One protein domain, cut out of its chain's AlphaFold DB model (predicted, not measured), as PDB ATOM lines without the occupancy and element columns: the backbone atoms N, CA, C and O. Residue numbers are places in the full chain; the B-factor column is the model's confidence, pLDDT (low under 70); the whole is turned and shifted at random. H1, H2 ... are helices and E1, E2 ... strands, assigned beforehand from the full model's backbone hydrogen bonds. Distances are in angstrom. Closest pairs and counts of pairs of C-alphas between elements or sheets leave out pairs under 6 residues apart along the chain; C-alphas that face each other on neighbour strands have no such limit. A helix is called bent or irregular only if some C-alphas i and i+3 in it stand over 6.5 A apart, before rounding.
ATOM      1  N   PHE A  20      10.047  -5.371 -27.609       91.50
ATOM      2  CA  PHE A  20      10.805  -6.345 -28.387       91.50
ATOM      3  C   PHE A  20      10.839  -5.908 -29.840       91.50
ATOM      4  O   PHE A  20       9.796  -5.729 -30.468       91.50
ATOM      5  N   THR A  21      12.040  -5.768 -30.383       94.44
ATOM      6  CA  THR A  21      12.250  -5.355 -31.769       94.44
ATOM      7  C   THR A  21      13.265  -6.267 -32.434       94.44
ATOM      8  O   THR A  21      14.244  -6.669 -31.802       94.44
ATOM      9  N   ARG A  22      13.063  -6.573 -33.718       92.06
ATOM     10  CA  ARG A  22      14.000  -7.406 -34.494       92.06
ATOM     11  C   ARG A  22      14.893  -6.580 -35.411       92.06
ATOM     12  O   ARG A  22      16.103  -6.778 -35.435       92.06
ATOM     13  N   CYS A  23      14.304  -5.648 -36.158       94.31
ATOM     14  CA  CYS A  23      15.031  -4.760 -37.058       94.31
ATOM     15  C   CYS A  23      14.253  -3.465 -37.317       94.31
ATOM     16  O   CYS A  23      13.094  -3.330 -36.921       94.31
ATOM     17  N   LYS A  24      14.889  -2.528 -38.023       96.12
ATOM     18  CA  LYS A  24      14.245  -1.298 -38.492       96.12
ATOM     19  C   LYS A  24      13.279  -1.567 -39.641       96.12
ATOM     20  O   LYS A  24      13.424  -2.549 -40.374       96.12
ATOM     21  N   VAL A  25      12.326  -0.657 -39.814       96.81
ATOM     22  CA  VAL A  25      11.446  -0.636 -40.986       96.81
ATOM     23  C   VAL A  25      12.290  -0.616 -42.259       96.81
ATOM     24  O   VAL A  25      13.294   0.095 -42.342       96.81
ATOM     25  N   GLY A  26      11.895  -1.416 -43.246       95.12
ATOM     26  CA  GLY A  26      12.581  -1.532 -44.528       95.12
ATOM     27  C   GLY A  26      13.975  -2.146 -44.448       95.12
ATOM     28  O   GLY A  26      14.774  -1.965 -45.364       95.12
ATOM     29  N   LYS A  27      14.306  -2.828 -43.348       94.75
ATOM     30  CA  LYS A  27      15.494  -3.677 -43.259       94.75
ATOM     31  C   LYS A  27      15.081  -5.131 -43.323       94.75
ATOM     32  O   LYS A  27      14.278  -5.588 -42.508       94.75
ATOM     33  N   LYS A  28      15.697  -5.854 -44.259       91.19
ATOM     34  CA  LYS A  28      15.449  -7.271 -44.468       91.19
ATOM     35  C   LYS A  28      15.767  -8.076 -43.211       91.19
ATOM     36  O   LYS A  28      16.896  -8.071 -42.717       91.19
ATOM     37  N   PRO A  52       5.666  -7.135 -44.288       94.06
ATOM     38  CA  PRO A  52       5.665  -5.887 -45.054       94.06
ATOM     39  C   PRO A  52       6.541  -4.789 -44.445       94.06
ATOM     40  O   PRO A  52       7.219  -4.060 -45.163       94.06
ATOM     41  N   LEU A  53       6.581  -4.678 -43.113       95.56
ATOM     42  CA  LEU A  53       7.383  -3.656 -42.430       95.56
ATOM     43  C   LEU A  53       8.893  -3.865 -42.602       95.56
ATOM     44  O   LEU A  53       9.654  -2.916 -42.437       95.56
ATOM     45  N   HIS A  54       9.332  -5.071 -42.958       95.25
ATOM     46  CA  HIS A  54      10.732  -5.399 -43.229       95.25
ATOM     47  C   HIS A  54      11.071  -5.394 -44.729       95.25
ATOM     48  O   HIS A  54      12.212  -5.686 -45.095       95.25
ATOM     49  N   ASP A  55      10.118  -5.036 -45.592       94.12
ATOM     50  CA  ASP A  55      10.339  -4.909 -47.029       94.12
ATOM     51  C   ASP A  55      11.075  -3.602 -47.360       94.12
ATOM     52  O   ASP A  55      10.594  -2.493 -47.104       94.12
ATOM     53  N   GLU A  56      12.260  -3.735 -47.954       94.81
ATOM     54  CA  GLU A  56      13.122  -2.613 -48.330       94.81
ATOM     55  C   GLU A  56      12.455  -1.689 -49.361       94.81
ATOM     56  O   GLU A  56      12.648  -0.471 -49.330       94.81
ATOM     57  N   HIS A  57      11.609  -2.238 -50.236       95.38
ATOM     58  CA  HIS A  57      10.902  -1.483 -51.267       95.38
ATOM     59  C   HIS A  57       9.739  -0.668 -50.694       95.38
ATOM     60  O   HIS A  57       9.392   0.382 -51.240       95.38
ATOM     61  N   LEU A  58       9.187  -1.083 -49.550       96.19
ATOM     62  CA  LEU A  58       8.143  -0.342 -48.841       96.19
ATOM     63  C   LEU A  58       8.702   0.712 -47.875       96.19
ATOM     64  O   LEU A  58       7.941   1.519 -47.339       96.19
ATOM     65  N   PHE A  59      10.025   0.790 -47.697       96.56
ATOM     66  CA  PHE A  59      10.655   1.753 -46.790       96.56
ATOM     67  C   PHE A  59      10.221   3.199 -47.064       96.56
ATOM     68  O   PHE A  59       9.820   3.920 -46.149       96.56
ATOM     69  N   LYS A  60      10.253   3.624 -48.336       96.88
ATOM     70  CA  LYS A  60       9.857   4.985 -48.737       96.88
ATOM     71  C   LYS A  60       8.383   5.258 -48.457       96.88
ATOM     72  O   LYS A  60       8.029   6.381 -48.110       96.88
ATOM     73  N   PHE A  61       7.530   4.246 -48.602       97.25
ATOM     74  CA  PHE A  61       6.112   4.359 -48.295       97.25
ATOM     75  C   PHE A  61       5.903   4.567 -46.791       97.25
ATOM     76  O   PHE A  61       5.267   5.547 -46.401       97.25
ATOM     77  N   PHE A  62       6.492   3.722 -45.944       96.88
ATOM     78  CA  PHE A  62       6.336   3.820 -44.488       96.88
ATOM     79  C   PHE A  62       7.041   5.029 -43.864       96.88
ATOM     80  O   PHE A  62       6.608   5.517 -42.826       96.88
ATOM     81  N   SER A  63       8.082   5.558 -44.511       95.62
ATOM     82  CA  SER A  63       8.814   6.738 -44.029       95.62
ATOM     83  C   SER A  63       8.045   8.053 -44.195       95.62
ATOM     84  O   SER A  63       8.429   9.058 -43.599       95.62
ATOM     85  N   LYS A  64       6.961   8.083 -44.984       97.38
ATOM     86  CA  LYS A  64       6.121   9.283 -45.113       97.38
ATOM     87  C   LYS A  64       5.524   9.647 -43.744       97.38
ATOM     88  O   LYS A  64       4.997   8.750 -43.087       97.38
ATOM     89  N   PRO A  65       5.505  10.933 -43.334       97.50
ATOM     90  CA  PRO A  65       5.050  11.334 -41.999       97.50
ATOM     91  C   PRO A  65       3.657  10.814 -41.631       97.50
ATOM     92  O   PRO A  65       3.454  10.324 -40.526       97.50
ATOM     93  N   ILE A  66       2.716  10.850 -42.580       97.69
ATOM     94  CA  ILE A  66       1.346  10.350 -42.393       97.69
ATOM     95  C   ILE A  66       1.364   8.854 -42.048       97.69
ATOM     96  O   ILE A  66       0.792   8.443 -41.042       97.69
ATOM     97  N   ASN A  67       2.085   8.052 -42.832       97.62
ATOM     98  CA  ASN A  67       2.168   6.605 -42.640       97.62
ATOM     99  C   ASN A  67       2.931   6.245 -41.363       97.62
ATOM    100  O   ASN A  67       2.474   5.401 -40.598       97.62
ATOM    101  N   ARG A  68       4.049   6.925 -41.087       97.06
ATOM    102  CA  ARG A  68       4.805   6.759 -39.841       97.06
ATOM    103  C   ARG A  68       3.931   7.044 -38.621       97.06
ATOM    104  O   ARG A  68       3.941   6.264 -37.675       97.06
ATOM    105  N   ASN A  69       3.138   8.113 -38.658       97.62
ATOM    106  CA  ASN A  69       2.215   8.445 -37.576       97.62
ATOM    107  C   ASN A  69       1.128   7.377 -37.404       97.62
ATOM    108  O   ASN A  69       0.786   7.050 -36.270       97.62
ATOM    109  N   CYS A  70       0.612   6.799 -38.492       97.69
ATOM    110  CA  CYS A  70      -0.311   5.666 -38.414       97.69
ATOM    111  C   CYS A  70       0.342   4.439 -37.758       97.69
ATOM    112  O   CYS A  70      -0.271   3.827 -36.888       97.69
ATOM    113  N   LEU A  71       1.588   4.112 -38.117       97.31
ATOM    114  CA  LEU A  71       2.322   2.984 -37.528       97.31
ATOM    115  C   LEU A  71       2.607   3.179 -36.031       97.31
ATOM    116  O   LEU A  71       2.487   2.223 -35.268       97.31
ATOM    117  N   LEU A  72       2.958   4.399 -35.612       96.94
ATOM    118  CA  LEU A  72       3.167   4.744 -34.201       96.94
ATOM    119  C   LEU A  72       1.863   4.644 -33.403       96.94
ATOM    120  O   LEU A  72       1.837   4.030 -32.343       96.94
ATOM    121  N   LYS A  73       0.762   5.191 -33.935       97.31
ATOM    122  CA  LYS A  73      -0.567   5.096 -33.305       97.31
ATOM    123  C   LYS A  73      -1.054   3.652 -33.176       97.31
ATOM    124  O   LYS A  73      -1.741   3.334 -32.214       97.31
ATOM    125  N   ALA A  74      -0.703   2.800 -34.136       96.25
ATOM    126  CA  ALA A  74      -1.022   1.375 -34.125       96.25
ATOM    127  C   ALA A  74      -0.073   0.531 -33.249       96.25
ATOM    128  O   ALA A  74      -0.222  -0.685 -33.206       96.25
ATOM    129  N   ASP A  75       0.907   1.150 -32.582       94.62
ATOM    130  CA  ASP A  75       1.929   0.487 -31.765       94.62
ATOM    131  C   ASP A  75       2.747  -0.592 -32.507       94.62
ATOM    132  O   ASP A  75       3.193  -1.581 -31.930       94.62
ATOM    133  N   LEU A  76       2.966  -0.406 -33.813       95.88
ATOM    134  CA  LEU A  76       3.712  -1.358 -34.649       95.88
ATOM    135  C   LEU A  76       5.215  -1.064 -34.694       95.88
ATOM    136  O   LEU A  76       6.017  -1.942 -35.018       95.88
ATOM    137  N   ILE A  77       5.609   0.172 -34.392       96.62
ATOM    138  CA  ILE A  77       7.001   0.625 -34.432       96.62
ATOM    139  C   ILE A  77       7.338   1.486 -33.212       96.62
ATOM    140  O   ILE A  77       6.455   2.045 -32.567       96.62
ATOM    141  N   THR A  78       8.626   1.610 -32.906       95.31
ATOM    142  CA  THR A  78       9.153   2.608 -31.966       95.31
ATOM    143  C   THR A  78       9.343   3.962 -32.654       95.31
ATOM    144  O   THR A  78       9.383   4.051 -33.886       95.31
ATOM    145  N   ASP A  79       9.570   5.021 -31.872       93.81
ATOM    146  CA  ASP A  79       9.929   6.346 -32.403       93.81
ATOM    147  C   ASP A  79      11.173   6.303 -33.305       93.81
ATOM    148  O   ASP A  79      11.274   7.043 -34.286       93.81
ATOM    149  N   ASN A  80      12.073   5.355 -33.040       94.44
ATOM    150  CA  ASN A  80      13.302   5.112 -33.794       94.44
ATOM    151  C   ASN A  80      13.098   4.264 -35.065       94.44
ATOM    152  O   ASN A  80      14.087   3.846 -35.681       94.44
ATOM    153  N   MET A  81      11.845   4.017 -35.472       94.94
ATOM    154  CA  MET A  81      11.463   3.168 -36.610       94.94
ATOM    155  C   MET A  81      11.871   1.697 -36.441       94.94
ATOM    156  O   MET A  81      12.074   0.993 -37.434       94.94
ATOM    157  N   ASP A  82      12.015   1.215 -35.205       96.38
ATOM    158  CA  ASP A  82      12.250  -0.206 -34.944       96.38
ATOM    159  C   ASP A  82      10.909  -0.943 -34.918       96.38
ATOM    160  O   ASP A  82       9.979  -0.518 -34.236       96.38
ATOM    161  N   VAL A  83      10.795  -2.038 -35.671       96.62
ATOM    162  CA  VAL A  83       9.551  -2.809 -35.783       96.62
ATOM    163  C   VAL A  83       9.351  -3.637 -34.520       96.62
ATOM    164  O   VAL A  83      10.207  -4.462 -34.174       96.62
ATOM    165  N   LYS A  84       8.220  -3.416 -33.845       95.38
ATOM    166  CA  LYS A  84       7.813  -4.172 -32.661       95.38
ATOM    167  C   LYS A  84       7.381  -5.583 -33.054       95.38
ATOM    168  O   LYS A  84       6.909  -5.826 -34.160       95.38
ATOM    169  N   CYS A  85       7.577  -6.532 -32.152       92.44
ATOM    170  CA  CYS A  85       7.241  -7.933 -32.382       92.44
ATOM    171  C   CYS A  85       6.862  -8.637 -31.080       92.44
ATOM    172  O   CYS A  85       7.063  -8.100 -29.985       92.44
ATOM    173  N   SER A  86       6.313  -9.845 -31.194       90.19
ATOM    174  CA  SER A  86       6.034 -10.663 -30.021       90.19
ATOM    175  C   SER A  86       7.328 -11.212 -29.408       90.19
ATOM    176  O   SER A  86       8.374 -11.307 -30.058       90.19
TER     177      SER A  86
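AT A GLANCE: This is residues 20 to 28 and 52 to 86 of the 138 residues of an uncharacterized protein of Atta cephalotes (UniProt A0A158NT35). Two short antiparallel strands, E1 and E2, lie side by side at one side of a small domain, and two short helices, H1 and H2, make a right-angled corner at the other side. H2 leads back through a link of eight residues to E2, and the first and last printed residues end near each other beside the strand pair. The 44 printed residues have two named strands and two named helices, in the order E1, H1, H2, E2; the sheet has the order E1 - E2, and the class is mixed, helices and strands. The whole is compact, with a radius of gyration of the C-alphas of 9.3 A, and spans 24 by 23 by 15 A.

HOW THE PARTS SIT: E1, residues 21 to 24, and E2, residues 82 to 84, are antiparallel neighbours, with 143 degrees between their directions. C-alphas 21 and 84 face each other at 4.7 A, and N 83 and O 23 are within hydrogen-bond range at 2.9 A. H1, residues 56 to 62, is apart from E2. H2, residues 65 to 73, is apart from E1. H1 and H2 are close but not clearly touching, about perpendicular at 89 degrees; their closest C-alphas, those of Phe 62 and Arg 68, are 5.7 A apart. In H2 every O i to N i+4 pair is within hydrogen-bond range; in H1 1 of 3 is, beside 3 of 4 O i to N i+3 pairs.

IN THESE COORDINATES: E1 begins at C-alpha 21, (12.250, -5.355, -31.769), and is 8.1 A long. E2 is 6.4 A long and ends at C-alpha 84, (7.813, -4.172, -32.661). H2 is 12.1 A long, from C-alpha 65 at (5.050, 11.334, -41.999). H1 is 10.1 A long and irregular: C-alphas 57 and 60 are 7.0 A apart.

THE WHOLE: The C-alphas farthest apart, those of Pro 65 and Ser 86, are 25.1 A apart. Residues 29 to 51 are not printed, and C-alphas 28 and 52 are 9.9 A apart across this cut, which lies in the link from E1 to H1. Of the links that are printed whole, H1 to H2 is tight and H2 to E2 is short. The mean pLDDT of the printed part is 95.5, and no printed residue is under 70.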